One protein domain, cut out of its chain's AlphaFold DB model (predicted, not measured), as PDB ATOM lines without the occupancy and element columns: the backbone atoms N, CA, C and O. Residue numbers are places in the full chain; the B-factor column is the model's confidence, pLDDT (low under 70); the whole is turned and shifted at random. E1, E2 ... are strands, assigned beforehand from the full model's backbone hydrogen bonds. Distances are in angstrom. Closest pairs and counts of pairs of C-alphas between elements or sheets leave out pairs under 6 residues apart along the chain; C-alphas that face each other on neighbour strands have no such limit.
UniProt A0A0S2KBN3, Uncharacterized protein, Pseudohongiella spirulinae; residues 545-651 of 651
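What this domain is: This is residues 545 to 651 of the 651 residues of an uncharacterized protein of Pseudohongiella spirulinae (UniProt A0A0S2KBN3). Eight strands curve round to form one small barrel, built from two four-strand halves, E1 to E4 and E5 to E8. The halves join at one seam where E4 pairs with E8 and at the other where E1 pairs with E6 and E2 with E5; these seams are shorter than the pairings of E2 with E3 or E7 with E8. The printed part has 107 residues with no named helix and eight named strands, which follow one another along the chain from E1 to E8; they make one branched sheet with both parallel and antiparallel neighbour pairs, in which E2 and E6 have three or more neighbours each, and the class is all strand. E1 E2 E3 E4 and E5 E6 E7 E8 are each a meander, each strand the antiparallel neighbour of the one before. The whole is compact, with a radius of gyration of the C-alphas of 14.0 A and spans of 39 by 34 by 20 A.

Where its parts are: The sheet begins with E1, residues 545 to 547, its first C-alpha at (176.447, 129.580, 149.057). E2 is residues 550 to 558, 19.6 A long; E3, 561 to 569, 24.0 A; E4, 576 to 584, 22.9 A. E5 is residues 597 to 600, its first C-alpha at (185.881, 138.226, 147.257). E6 is residues 605 to 614, 24.3 A long; E7, 620 to 630, 29.0 A; E8, 637 to 649, 29.8 A, its last C-alpha at (178.152, 121.187, 159.992).

How they stand to each other: The sheet is strongly twisted, and it has no edge strand. E2 bends by 81 degrees at residue 555, and E8 by 72 degrees at residue 642. E2 has E1 and E5 on one side and E3 on the other. E2 and E3, a hairpin, are antiparallel at 158 degrees, with N 553 and O 565 2.8 A apart. E3 and E4, a hairpin, have N 566 and O 581 at 2.9 A. E4 and E8 are antiparallel, with N 577 and O 638 at 2.8 A. E7 and E8, a hairpin at 166 degrees, have N 624 and O 644 at 2.8 A. E6 has E1 and E5 on one side and E7 on the other; N 608 and O 625 are 2.8 A apart. E1 and E6 are parallel, with N 546 and O 612 at 2.8 A. E2 and E5 are parallel, with N 557 and O 597 at 2.8 A. E3 and E7 are apart, for instance.

The domain as a whole: The C-alphas of Asp 632 and Glu 651, the two farthest apart, are 41.8 A from each other. The printed part has no cut and ends at the chain's last residue. The link from E4 to E5 is long; its residues, 585 to 596, have C-alphas 10 to 23 A from the mean of the C-alphas. The mean pLDDT of the printed part is 76.8, with 28 residues under 70, among them 585 to 593 and 614 to 619.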
ATOM      1  N   MET A 545     177.403 130.675 148.881       82.62
ATOM      2  CA  MET A 545     176.447 129.580 149.057       82.62
ATOM      3  C   MET A 545     176.252 128.822 147.746       82.62
ATOM      4  O   MET A 545     175.915 129.425 146.728       82.62
ATOM      5  N   ALA A 546     176.455 127.513 147.781       73.69
ATOM      6  CA  ALA A 546     176.194 126.593 146.690       73.69
ATOM      7  C   ALA A 546     174.842 125.896 146.903       73.69
ATOM      8  O   ALA A 546     174.496 125.484 148.009       73.69
ATOM      9  N   ALA A 547     174.090 125.771 145.820       67.38
ATOM     10  CA  ALA A 547     172.920 124.915 145.688       67.38
ATOM     11  C   ALA A 547     173.097 124.045 144.433       67.38
ATOM     12  O   ALA A 547     174.039 124.265 143.667       67.38
ATOM     13  N   ASP A 548     172.186 123.096 144.211       60.88
ATOM     14  CA  ASP A 548     172.311 122.051 143.180       60.88
ATOM     15  C   ASP A 548     172.713 122.576 141.784       60.88
ATOM     16  O   ASP A 548     173.526 121.953 141.099       60.88
ATOM     17  N   ASP A 549     172.206 123.746 141.374       63.84
ATOM     18  CA  ASP A 549     172.417 124.328 140.042       63.84
ATOM     19  C   ASP A 549     173.200 125.659 140.021       63.84
ATOM     20  O   ASP A 549     173.455 126.203 138.943       63.84
ATOM     21  N   TYR A 550     173.585 126.229 141.170       72.56
ATOM     22  CA  TYR A 550     174.309 127.509 141.201       72.56
ATOM     23  C   TYR A 550     175.188 127.718 142.434       72.56
ATOM     24  O   TYR A 550     174.901 127.256 143.532       72.56
ATOM     25  N   LEU A 551     176.211 128.547 142.254       83.56
ATOM     26  CA  LEU A 551     177.018 129.154 143.299       83.56
ATOM     27  C   LEU A 551     176.699 130.650 143.375       83.56
ATOM     28  O   LEU A 551     176.746 131.377 142.383       83.56
ATOM     29  N   TRP A 552     176.354 131.121 144.562       84.69
ATOM     30  CA  TRP A 552     176.125 132.526 144.853       84.69
ATOM     31  C   TRP A 552     177.324 133.104 145.597       84.69
ATOM     32  O   TRP A 552     177.712 132.570 146.633       84.69
ATOM     33  N   LEU A 553     177.873 134.212 145.100       86.50
ATOM     34  CA  LEU A 553     178.972 134.950 145.713       86.50
ATOM     35  C   LEU A 553     178.493 136.361 146.069       86.50
ATOM     36  O   LEU A 553     178.168 137.166 145.197       86.50
ATOM     37  N   ASN A 554     178.445 136.681 147.359       82.94
ATOM     38  CA  ASN A 554     178.098 138.019 147.822       82.94
ATOM     39  C   ASN A 554     179.323 138.934 147.802       82.94
ATOM     40  O   ASN A 554     180.357 138.563 148.347       82.94
ATOM     41  N   ARG A 555     179.171 140.166 147.305       82.06
ATOM     42  CA  ARG A 555     180.183 141.238 147.407       82.06
ATOM     43  C   ARG A 555     181.537 140.877 146.785       82.06
ATOM     44  O   ARG A 555     182.582 140.975 147.431       82.06
ATOM     45  N   VAL A 556     181.491 140.469 145.521       86.06
ATOM     46  CA  VAL A 556     182.655 140.279 144.654       86.06
ATOM     47  C   VAL A 556     183.073 141.633 144.093       86.06
ATOM     48  O   VAL A 556     182.277 142.308 143.437       86.06
ATOM     49  N   LYS A 557     184.313 142.040 144.356       86.81
ATOM     50  CA  LYS A 557     184.909 143.237 143.766       86.81
ATOM     51  C   LYS A 557     185.473 142.898 142.387       86.81
ATOM     52  O   LYS A 557     186.306 142.002 142.290       86.81
ATOM     53  N   VAL A 558     185.035 143.622 141.360       84.00
ATOM     54  CA  VAL A 558     185.544 143.547 139.981       84.00
ATOM     55  C   VAL A 558     185.955 144.966 139.599       84.00
ATOM     56  O   VAL A 558     185.116 145.868 139.570       84.00
ATOM     57  N   GLY A 559     187.252 145.200 139.418       84.06
ATOM     58  CA  GLY A 559     187.803 146.542 139.263       84.06
ATOM     59  C   GLY A 559     187.461 147.442 140.451       84.06
ATOM     60  O   GLY A 559     187.831 147.166 141.597       84.06
ATOM     61  N   ASN A 560     186.735 148.529 140.183       79.12
ATOM     62  CA  ASN A 560     186.261 149.464 141.212       79.12
ATOM     63  C   ASN A 560     184.825 149.189 141.681       79.12
ATOM     64  O   ASN A 560     184.387 149.796 142.659       79.12
ATOM     65  N   ASP A 561     184.121 148.274 141.022       81.06
ATOM     66  CA  ASP A 561     182.714 147.997 141.268       81.06
ATOM     67  C   ASP A 561     182.533 146.772 142.170       81.06
ATOM     68  O   ASP A 561     183.390 145.888 142.269       81.06
ATOM     69  N   LEU A 562     181.394 146.727 142.860       79.56
ATOM     70  CA  LEU A 562     181.047 145.653 143.784       79.56
ATOM     71  C   LEU A 562     179.740 144.994 143.347       79.56
ATOM     72  O   LEU A 562     178.724 145.673 143.177       79.56
ATOM     73  N   PHE A 563     179.756 143.669 143.220       79.88
ATOM     74  CA  PHE A 563     178.626 142.888 142.725       79.88
ATOM     75  C   PHE A 563     178.228 141.772 143.691       79.88
ATOM     76  O   PHE A 563     179.073 141.187 144.364       79.88
ATOM     77  N   ASN A 564     176.947 141.402 143.713       77.44
ATOM     78  CA  ASN A 564     176.571 140.030 144.062       77.44
ATOM     79  C   ASN A 564     176.491 139.220 142.771       77.44
ATOM     80  O   ASN A 564     175.808 139.618 141.826       77.44
ATOM     81  N   VAL A 565     177.202 138.100 142.725       80.31
ATOM     82  CA  VAL A 565     177.386 137.290 141.523       80.31
ATOM     83  C   VAL A 565     176.651 135.972 141.702       80.31
ATOM     84  O   VAL A 565     176.841 135.278 142.700       80.31
ATOM     85  N   ARG A 566     175.826 135.604 140.722       81.94
ATOM     86  CA  ARG A 566     175.271 134.254 140.613       81.94
ATOM     87  C   ARG A 566     175.956 133.532 139.465       81.94
ATOM     88  O   ARG A 566     175.957 134.017 138.334       81.94
ATOM     89  N   LEU A 567     176.497 132.368 139.782       84.06
ATOM     90  CA  LEU A 567     177.179 131.471 138.872       84.06
ATOM     91  C   LEU A 567     176.331 130.211 138.697       84.06
ATOM     92  O   LEU A 567     176.150 129.464 139.647       84.06
ATOM     93  N   GLN A 568     175.780 129.980 137.514       80.62
ATOM     94  CA  GLN A 568     175.008 128.784 137.192       80.62
ATOM     95  C   GLN A 568     175.944 127.668 136.731       80.62
ATOM     96  O   GLN A 568     176.765 127.886 135.839       80.62
ATOM     97  N   ARG A 569     175.791 126.464 137.284       77.19
ATOM     98  CA  ARG A 569     176.490 125.279 136.786       77.19
ATOM     99  C   ARG A 569     175.944 124.923 135.407       77.19
ATOM    100  O   ARG A 569     174.746 124.713 135.248       77.19
ATOM    101  N   ILE A 570     176.822 124.910 134.410       73.50
ATOM    102  CA  ILE A 570     176.478 124.611 133.008       73.50
ATOM    103  C   ILE A 570     177.030 123.262 132.547       73.50
ATOM    104  O   ILE A 570     176.598 122.762 131.512       73.50
ATOM    105  N   ASP A 571     177.938 122.669 133.324       68.25
ATOM    106  CA  ASP A 571     178.436 121.319 133.093       68.25
ATOM    107  C   ASP A 571     178.746 120.578 134.405       68.25
ATOM    108  O   ASP A 571     179.158 121.165 135.414       68.25
ATOM    109  N   GLU A 572     178.546 119.262 134.382       57.88
ATOM    110  CA  GLU A 572     178.876 118.368 135.477       57.88
ATOM    111  C   GLU A 572     180.335 117.894 135.479       57.88
ATOM    112  O   GLU A 572     180.846 117.629 136.568       57.88
ATOM    113  N   PHE A 573     181.001 117.828 134.317       58.78
ATOM    114  CA  PHE A 573     182.330 117.219 134.152       58.78
ATOM    115  C   PHE A 573     183.477 118.220 134.313       58.78
ATOM    116  O   PHE A 573     184.365 118.019 135.140       58.78
ATOM    117  N   ASP A 574     183.412 119.328 133.586       60.84
ATOM    118  CA  ASP A 574     184.432 120.375 133.557       60.84
ATOM    119  C   ASP A 574     184.220 121.416 134.663       60.84
ATOM    120  O   ASP A 574     184.944 122.403 134.747       60.84
ATOM    121  N   SER A 575     183.222 121.210 135.534       77.19
ATOM    122  CA  SER A 575     182.919 122.101 136.661       77.19
ATOM    123  C   SER A 575     182.772 123.570 136.240       77.19
ATOM    124  O   SER A 575     183.275 124.493 136.889       77.19
ATOM    125  N   LEU A 576     182.086 123.772 135.114       82.94
ATOM    126  CA  LEU A 576     181.893 125.074 134.496       82.94
ATOM    127  C   LEU A 576     180.710 125.811 135.113       82.94
ATOM    128  O   LEU A 576     179.610 125.277 135.282       82.94
ATOM    129  N   LEU A 577     180.953 127.082 135.396       84.50
ATOM    130  CA  LEU A 577     180.086 127.996 136.106       84.50
ATOM    131  C   LEU A 577     179.903 129.261 135.264       84.50
ATOM    132  O   LEU A 577     180.771 130.126 135.208       84.50
ATOM    133  N   ARG A 578     178.758 129.396 134.603       84.50
ATOM    134  CA  ARG A 578     178.421 130.592 133.826       84.50
ATOM    135  C   ARG A 578     177.916 131.692 134.745       84.50
ATOM    136  O   ARG A 578     177.017 131.454 135.547       84.50
ATOM    137  N   VAL A 579     178.406 132.917 134.586       81.00
ATOM    138  CA  VAL A 579     177.812 134.096 135.223       81.00
ATOM    139  C   VAL A 579     176.394 134.260 134.686       81.00
ATOM    140  O   VAL A 579     176.180 134.694 133.557       81.00
ATOM    141  N   SER A 580     175.411 133.888 135.501       68.38
ATOM    142  CA  SER A 580     173.996 134.058 135.178       68.38
ATOM    143  C   SER A 580     173.493 135.427 135.620       68.38
ATOM    144  O   SER A 580     172.455 135.891 135.154       68.38
ATOM    145  N   THR A 581     174.154 136.053 136.600       64.44
ATOM    146  CA  THR A 581     173.717 137.345 137.138       64.44
ATOM    147  C   THR A 581     174.839 138.129 137.811       64.44
ATOM    148  O   THR A 581     175.612 137.560 138.579       64.44
ATOM    149  N   LEU A 582     174.837 139.452 137.603       69.81
ATOM    150  CA  LEU A 582     175.612 140.444 138.350       69.81
ATOM    151  C   LEU A 582     174.657 141.499 138.928       69.81
ATOM    152  O   LEU A 582     174.009 142.227 138.179       69.81
ATOM    153  N   PHE A 583     174.558 141.593 140.254       70.12
ATOM    154  CA  PHE A 583     173.798 142.644 140.935       70.12
ATOM    155  C   PHE A 583     174.756 143.734 141.418       70.12
ATOM    156  O   PHE A 583     175.472 143.480 142.391       70.12
ATOM    157  N   PRO A 584     174.790 144.926 140.797       70.88
ATOM    158  CA  PRO A 584     175.622 146.014 141.291       70.88
ATOM    159  C   PRO A 584     175.143 146.458 142.675       70.88
ATOM    160  O   PRO A 584     173.945 146.609 142.927       70.88
ATOM    161  N   ILE A 585     176.086 146.684 143.584       67.62
ATOM    162  CA  ILE A 585     175.803 147.195 144.922       67.62
ATOM    163  C   ILE A 585     175.915 148.719 144.864       67.62
ATOM    164  O   ILE A 585     177.006 149.274 144.815       67.62
ATOM    165  N   ALA A 586     174.761 149.391 144.862       54.06
ATOM    166  CA  ALA A 586     174.614 150.816 144.545       54.06
ATOM    167  C   ALA A 586     175.319 151.803 145.503       54.06
ATOM    168  O   ALA A 586     175.293 153.005 145.253       54.06
ATOM    169  N   ASN A 587     175.923 151.335 146.600       56.66
ATOM    170  CA  ASN A 587     176.586 152.207 147.569       56.66
ATOM    171  C   ASN A 587     177.902 151.588 148.093       56.66
ATOM    172  O   ASN A 587     177.947 151.090 149.218       56.66
ATOM    173  N   PRO A 588     178.984 151.603 147.289       50.66
ATOM    174  CA  PRO A 588     180.303 151.089 147.690       50.66
ATOM    175  C   PRO A 588     180.951 151.895 148.835       50.66
ATOM    176  O   PRO A 588     181.958 151.482 149.394       50.66
ATOM    177  N   SER A 589     180.368 153.042 149.194       49.03
ATOM    178  CA  SER A 589     180.788 153.941 150.275       49.03
ATOM    179  C   SER A 589     180.197 153.614 151.655       49.03
ATOM    180  O   SER A 589     180.476 154.333 152.614       49.03
ATOM    181  N   ASP A 590     179.388 152.558 151.790       50.38
ATOM    182  CA  ASP A 590     178.935 152.090 153.104       50.38
ATOM    183  C   ASP A 590     180.143 151.546 153.900       50.38
ATOM    184  O   ASP A 590     180.792 150.609 153.434       50.38
ATOM    185  N   PRO A 591     180.490 152.074 155.090       43.81
ATOM    186  CA  PRO A 591     181.591 151.557 155.909       43.81
ATOM    187  C   PRO A 591     181.392 150.103 156.385       43.81
ATOM    188  O   PRO A 591     182.326 149.509 156.921       43.81
ATOM    189  N   GLN A 592     180.213 149.503 156.165       47.16
ATOM    190  CA  GLN A 592     179.967 148.064 156.320       47.16
ATOM    191  C   GLN A 592     180.075 147.256 155.011       47.16
ATOM    192  O   GLN A 592     179.752 146.066 155.006       47.16
ATOM    193  N   SER A 593     180.537 147.840 153.899       54.44
ATOM    194  CA  SER A 593     180.768 147.167 152.605       54.44
ATOM    195  C   SER A 593     182.028 146.280 152.610       54.44
ATOM    196  O   SER A 593     182.948 146.440 151.818       54.44
ATOM    197  N   VAL A 594     182.085 145.309 153.526       70.31
ATOM    198  CA  VAL A 594     183.129 144.275 153.536       70.31
ATOM    199  C   VAL A 594     183.131 143.563 152.182       70.31
ATOM    200  O   VAL A 594     182.123 142.966 151.797       70.31
ATOM    201  N   VAL A 595     184.244 143.672 151.457       77.00
ATOM    202  CA  VAL A 595     184.524 142.872 150.262       77.00
ATOM    203  C   VAL A 595     184.784 141.451 150.733       77.00
ATOM    204  O   VAL A 595     185.688 141.233 151.537       77.00
ATOM    205  N   ASN A 596     183.994 140.497 150.249       81.75
ATOM    206  CA  ASN A 596     184.203 139.092 150.591       81.75
ATOM    207  C   ASN A 596     185.158 138.418 149.607       81.75
ATOM    208  O   ASN A 596     185.931 137.550 149.997       81.75
ATOM    209  N   PHE A 597     185.103 138.826 148.334       88.19
ATOM    210  CA  PHE A 597     185.881 138.226 147.257       88.19
ATOM    211  C   PHE A 597     186.425 139.312 146.337       88.19
ATOM    212  O   PHE A 597     185.745 140.304 146.068       88.19
ATOM    213  N   VAL A 598     187.633 139.112 145.824       90.12
ATOM    214  CA  VAL A 598     188.244 139.983 144.816       90.12
ATOM    215  C   VAL A 598     188.435 139.152 143.557       90.12
ATOM    216  O   VAL A 598     189.044 138.086 143.619       90.12
ATOM    217  N   PHE A 599     187.882 139.625 142.442       90.81
ATOM    218  CA  PHE A 599     188.221 139.111 141.127       90.81
ATOM    219  C   PHE A 599     189.542 139.749 140.704       90.81
ATOM    220  O   PHE A 599     189.634 140.966 140.544       90.81
ATOM    221  N   ASP A 600     190.573 138.924 140.593       91.56
ATOM    222  CA  ASP A 600     191.869 139.330 140.078       91.56
ATOM    223  C   ASP A 600     191.786 139.401 138.550       91.56
ATOM    224  O   ASP A 600     191.707 138.375 137.877       91.56
ATOM    225  N   GLU A 601     191.772 140.620 138.010       85.81
ATOM    226  CA  GLU A 601     191.660 140.876 136.573       85.81
ATOM    227  C   GLU A 601     192.892 140.417 135.780       85.81
ATOM    228  O   GLU A 601     192.753 140.078 134.608       85.81
ATOM    229  N   GLU A 602     194.082 140.369 136.395       86.88
ATOM    230  CA  GLU A 602     195.304 139.937 135.705       86.88
ATOM    231  C   GLU A 602     195.329 138.418 135.536       86.88
ATOM    232  O   GLU A 602     195.664 137.906 134.467       86.88
ATOM    233  N   SER A 603     194.972 137.682 136.593       87.94
ATOM    234  CA  SER A 603     194.936 136.216 136.545       87.94
ATOM    235  C   SER A 603     193.599 135.652 136.055       87.94
ATOM    236  O   SER A 603     193.523 134.470 135.705       87.94
ATOM    237  N   GLY A 604     192.552 136.478 136.029       89.31
ATOM    238  CA  GLY A 604     191.180 136.079 135.744       89.31
ATOM    239  C   GLY A 604     190.593 135.166 136.818       89.31
ATOM    240  O   GLY A 604     189.761 134.325 136.491       89.31
ATOM    241  N   THR A 605     191.039 135.249 138.077       93.81
ATOM    242  CA  THR A 605     190.639 134.297 139.130       93.81
ATOM    243  C   THR A 605     189.843 134.933 140.267       93.81
ATOM    244  O   THR A 605     189.962 136.121 140.559       93.81
ATOM    245  N   VAL A 606     189.024 134.124 140.943       93.69
ATOM    246  CA  VAL A 606     188.404 134.461 142.229       93.69
ATOM    247  C   VAL A 606     188.576 133.290 143.196       93.69
ATOM    248  O   VAL A 606     188.266 132.142 142.874       93.69
ATOM    249  N   GLN A 607     189.101 133.590 144.384       92.81
ATOM    250  CA  GLN A 607     189.252 132.629 145.478       92.81
ATOM    251  C   GLN A 607     188.026 132.697 146.383       92.81
ATOM    252  O   GLN A 607     187.630 133.781 146.816       92.81
ATOM    253  N   VAL A 608     187.431 131.546 146.674       90.56
ATOM    254  CA  VAL A 608     186.264 131.410 147.548       90.56
ATOM    255  C   VAL A 608     186.672 130.550 148.735       90.56
ATOM    256  O   VAL A 608     186.707 129.329 148.642       90.56
ATOM    257  N   GLU A 609     187.002 131.185 149.857       86.94
ATOM    258  CA  GLU A 609     187.512 130.475 151.041       86.94
ATOM    259  C   GLU A 609     186.447 129.627 151.752       86.94
ATOM    260  O   GLU A 609     186.770 128.582 152.308       86.94
ATOM    261  N   GLU A 610     185.182 130.061 151.719       85.69
ATOM    262  CA  GLU A 610     184.066 129.384 152.388       85.69
ATOM    263  C   GLU A 610     182.796 129.406 151.521       85.69
ATOM    264  O   GLU A 610     181.970 130.319 151.613       85.69
ATOM    265  N   ALA A 611     182.624 128.385 150.684       86.31
ATOM    266  CA  ALA A 611     181.385 128.090 149.975       86.31
ATOM    267  C   ALA A 611     180.558 127.065 150.759       86.31
ATOM    268  O   ALA A 611     181.001 125.944 150.999       86.31
ATOM    269  N   TRP A 612     179.348 127.454 151.152       83.75
ATOM    270  CA  TRP A 612     178.444 126.614 151.937       83.75
ATOM    271  C   TRP A 612     177.493 125.849 151.020       83.75
ATOM    272  O   TRP A 612     176.688 126.478 150.337       83.75
ATOM    273  N   LEU A 613     177.561 124.521 151.013       78.62
ATOM    274  CA  LEU A 613     176.665 123.649 150.255       78.62
ATOM    275  C   LEU A 613     175.599 123.074 151.186       78.62
ATOM    276  O   LEU A 613     175.937 122.364 152.131       78.62
ATOM    277  N   ALA A 614     174.331 123.379 150.915       68.44
ATOM    278  CA  ALA A 614     173.210 122.772 151.626       68.44
ATOM    279  C   ALA A 614     172.986 121.335 151.135       68.44
ATOM    280  O   ALA A 614     172.920 121.097 149.929       68.44
ATOM    281  N   LEU A 615     172.854 120.391 152.063       59.78
ATOM    282  CA  LEU A 615     172.538 118.997 151.781       59.78
ATOM    283  C   LEU A 615     171.025 118.732 151.932       59.78
ATOM    284  O   LEU A 615     170.330 119.485 152.616       59.78
ATOM    285  N   PRO A 616     170.489 117.654 151.323       50.47
ATOM    286  CA  PRO A 616     169.057 117.328 151.378       50.47
ATOM    287  C   PRO A 616     168.493 117.058 152.782       50.47
ATOM    288  O   PRO A 616     167.279 116.981 152.946       50.47
ATOM    289  N   ASP A 617     169.358 116.853 153.773       53.78
ATOM    290  CA  ASP A 617     169.020 116.612 155.176       53.78
ATOM    291  C   ASP A 617     169.166 117.871 156.052       53.78
ATOM    292  O   ASP A 617     169.266 117.755 157.271       53.78
ATOM    293  N   ASP A 618     169.191 119.056 155.432       54.66
ATOM    294  CA  ASP A 618     169.403 120.366 156.064       54.66
ATOM    295  C   ASP A 618     170.786 120.542 156.739       54.66
ATOM    296  O   ASP A 618     171.018 121.540 157.426       54.66
ATOM    297  N   SER A 619     171.738 119.624 156.517       64.06
ATOM    298  CA  SER A 619     173.143 119.802 156.920       64.06
ATOM    299  C   SER A 619     173.949 120.601 155.884       64.06
ATOM    300  O   SER A 619     173.491 120.833 154.764       64.06
ATOM    301  N   PHE A 620     175.154 121.058 156.249       70.94
ATOM    302  CA  PHE A 620     176.006 121.863 155.365       70.94
ATOM    303  C   PHE A 620     177.426 121.312 155.233       70.94
ATOM    304  O   PHE A 620     178.085 120.988 156.225       70.94
ATOM    305  N   GLU A 621     177.944 121.313 154.007       79.31
ATOM    306  CA  GLU A 621     179.371 121.154 153.722       79.31
ATOM    307  C   GLU A 621     180.017 122.515 153.441       79.31
ATOM    308  O   GLU A 621     179.407 123.384 152.817       79.31
ATOM    309  N   ILE A 622     181.265 122.701 153.877       83.25
ATOM    310  CA  ILE A 622     182.040 123.918 153.600       83.25
ATOM    311  C   ILE A 622     183.184 123.578 152.656       83.25
ATOM    312  O   ILE A 622     183.993 122.691 152.936       83.25
ATOM    313  N   TRP A 623     183.278 124.327 151.566       85.75
ATOM    314  CA  TRP A 623     184.247 124.118 150.503       85.75
ATOM    315  C   TRP A 623     185.108 125.358 150.273       85.75
ATOM    316  O   TRP A 623     184.597 126.475 150.260       85.75
ATOM    317  N   ARG A 624     186.403 125.157 150.031       89.38
ATOM    318  CA  ARG A 624     187.282 126.171 149.440       89.38
ATOM    319  C   ARG A 624     187.340 125.941 147.936       89.38
ATOM    320  O   ARG A 624     187.647 124.826 147.515       89.38
ATOM    321  N   LEU A 625     187.066 126.974 147.143       92.00
ATOM    322  CA  LEU A 625     187.017 126.905 145.681       92.00
ATOM    323  C   LEU A 625     187.968 127.921 145.047       92.00
ATOM    324  O   LEU A 625     188.032 129.073 145.478       92.00
ATOM    325  N   ARG A 626     188.625 127.523 143.958       92.75
ATOM    326  CA  ARG A 626     189.342 128.432 143.056       92.75
ATOM    327  C   ARG A 626     188.630 128.461 141.714       92.75
ATOM    328  O   ARG A 626     188.563 127.438 141.038       92.75
ATOM    329  N   LEU A 627     188.117 129.624 141.321       93.44
ATOM    330  CA  LEU A 627     187.416 129.790 140.047       93.44
ATOM    331  C   LEU A 627     188.248 130.645 139.094       93.44
ATOM    332  O   LEU A 627     188.803 131.662 139.510       93.44
ATOM    333  N   LYS A 628     188.297 130.270 137.817       93.31
ATOM    334  CA  LYS A 628     189.041 130.991 136.780       93.31
ATOM    335  C   LYS A 628     188.180 131.287 135.568       93.31
ATOM    336  O   LYS A 628     187.564 130.385 135.019       93.31
ATOM    337  N   LEU A 629     188.170 132.538 135.137       91.06
ATOM    338  CA  LEU A 629     187.486 133.002 133.942       91.06
ATOM    339  C   LEU A 629     188.082 132.340 132.693       91.06
ATOM    340  O   LEU A 629     189.292 132.371 132.468       91.06
ATOM    341  N   ILE A 630     187.212 131.774 131.861       86.56
ATOM    342  CA  ILE A 630     187.542 131.377 130.498       86.56
ATOM    343  C   ILE A 630     187.583 132.656 129.652       86.56
ATOM    344  O   ILE A 630     186.557 133.346 129.571       86.56
ATOM    345  N   PRO A 631     188.732 132.983 129.031       81.44
ATOM    346  CA  PRO A 631     188.894 134.208 128.259       81.44
ATOM    347  C   PRO A 631     187.786 134.404 127.225       81.44
ATOM    348  O   PRO A 631     187.319 133.441 126.613       81.44
ATOM    349  N   ASP A 632     187.364 135.659 127.074       79.88
ATOM    350  CA  ASP A 632     186.431 136.127 126.045       79.88
ATOM    351  C   ASP A 632     185.078 135.395 125.995       79.88
ATOM    352  O   ASP A 632     184.348 135.511 125.017       79.88
ATOM    353  N   SER A 633     184.708 134.653 127.044       81.31
ATOM    354  CA  SER A 633     183.424 133.950 127.095       81.31
ATOM    355  C   SER A 633     182.254 134.914 127.239       81.31
ATOM    356  O   SER A 633     182.259 135.774 128.120       81.31
ATOM    357  N   GLU A 634     181.216 134.730 126.420       72.44
ATOM    358  CA  GLU A 634     180.017 135.565 126.473       72.44
ATOM    359  C   GLU A 634     178.713 134.732 126.455       72.44
ATOM    360  O   GLU A 634     178.332 134.195 125.407       72.44
ATOM    361  N   PRO A 635     177.973 134.650 127.586       72.25
ATOM    362  CA  PRO A 635     178.259 135.272 128.890       72.25
ATOM    363  C   PRO A 635     179.553 134.757 129.557       72.25
ATOM    364  O   PRO A 635     179.988 133.657 129.218       72.25
ATOM    365  N   PRO A 636     180.147 135.492 130.522       85.06
ATOM    366  CA  PRO A 636     181.368 135.062 131.203       85.06
ATOM    367  C   PRO A 636     181.210 133.687 131.857       85.06
ATOM    368  O   PRO A 636     180.207 133.419 132.522       85.06
ATOM    369  N   VAL A 637     182.209 132.823 131.701       86.31
ATOM    370  CA  VAL A 637     182.227 131.470 132.270       86.31
ATOM    371  C   VAL A 637     183.469 131.299 133.110       86.31
ATOM    372  O   VAL A 637     184.557 131.648 132.669       86.31
ATOM    373  N   LEU A 638     183.316 130.741 134.304       89.94
ATOM    374  CA  LEU A 638     184.418 130.339 135.157       89.94
ATOM    375  C   LEU A 638     184.515 128.816 135.214       89.94
ATOM    376  O   LEU A 638     183.505 128.129 135.319       89.94
ATOM    377  N   VAL A 639     185.731 128.290 135.184       89.50
ATOM    378  CA  VAL A 639     186.037 126.898 135.515       89.50
ATOM    379  C   VAL A 639     186.453 126.814 136.980       89.50
ATOM    380  O   VAL A 639     187.204 127.663 137.463       89.50
ATOM    381  N   MET A 640     185.958 125.813 137.702       88.38
ATOM    382  CA  MET A 640     186.450 125.492 139.042       88.38
ATOM    383  C   MET A 640     187.754 124.691 138.916       88.38
ATOM    384  O   MET A 640     187.724 123.510 138.582       88.38
ATOM    385  N   GLU A 641     188.898 125.346 139.141       86.62
ATOM    386  CA  GLU A 641     190.230 124.724 139.044       86.62
ATOM    387  C   GLU A 641     190.527 123.826 140.254       86.62
ATOM    388  O   GLU A 641     191.092 122.751 140.084       86.62
ATOM    389  N   ASP A 642     190.109 124.246 141.454       83.88
ATOM    390  CA  ASP A 642     190.312 123.513 142.708       83.88
ATOM    391  C   ASP A 642     189.048 123.554 143.583       83.88
ATOM    392  O   ASP A 642     188.377 124.589 143.666       83.88
ATOM    393  N   ALA A 643     188.759 122.443 144.272       83.31
ATOM    394  CA  ALA A 643     187.699 122.327 145.272       83.31
ATOM    395  C   ALA A 643     188.154 121.441 146.447       83.31
ATOM    396  O   ALA A 643     188.456 120.259 146.268       83.31
ATOM    397  N   GLU A 644     188.192 122.001 147.654       87.88
ATOM    398  CA  GLU A 644     188.625 121.313 148.875       87.88
ATOM    399  C   GLU A 644     187.515 121.345 149.932       87.88
ATOM    400  O   GLU A 644     187.063 122.418 150.329       87.88
ATOM    401  N   LEU A 645     187.089 120.175 150.422       83.50
ATOM    402  CA  LEU A 645     186.168 120.080 151.558       83.50
ATOM    403  C   LEU A 645     186.914 120.447 152.847       83.50
ATOM    404  O   LEU A 645     187.844 119.749 153.255       83.50
ATOM    405  N   THR A 646     186.476 121.513 153.508       84.81
ATOM    406  CA  THR A 646     187.129 122.073 154.702       84.81
ATOM    407  C   THR A 646     186.350 121.820 155.994       84.81
ATOM    408  O   THR A 646     186.937 121.871 157.076       84.81
ATOM    409  N   GLY A 647     185.057 121.481 155.917       78.75
ATOM    410  CA  GLY A 647     184.243 121.200 157.101       78.75
ATOM    411  C   GLY A 647     182.865 120.612 156.799       78.75
ATOM    412  O   GLY A 647     182.391 120.658 155.666       78.75
ATOM    413  N   LEU A 648     182.229 120.064 157.839       72.81
ATOM    414  CA  LEU A 648     180.856 119.553 157.813       72.81
ATOM    415  C   LEU A 648     180.136 120.027 159.079       72.81
ATOM    416  O   LEU A 648     180.660 119.867 160.184       72.81
ATOM    417  N   LEU A 649     178.967 120.638 158.914       62.09
ATOM    418  CA  LEU A 649     178.152 121.187 159.992       62.09
ATOM    419  C   LEU A 649     176.771 120.537 159.974       62.09
ATOM    420  O   LEU A 649     176.118 120.468 158.938       62.09
ATOM    421  N   VAL A 650     176.339 120.083 161.144       50.28
ATOM    422  CA  VAL A 650     174.990 119.574 161.393       50.28
ATOM    423  C   VAL A 650     174.353 120.561 162.364       50.28
ATOM    424  O   VAL A 650     174.910 120.755 163.448       50.28
ATOM    425  N   GLU A 651     173.276 121.237 161.953       51.62
ATOM    426  CA  GLU A 651     172.483 122.091 162.857       51.62
ATOM    427  C   GLU A 651     171.561 121.268 163.761       51.62
ATOM    428  O   GLU A 651     170.966 120.276 163.280       51.62
TER     429      GLU A 651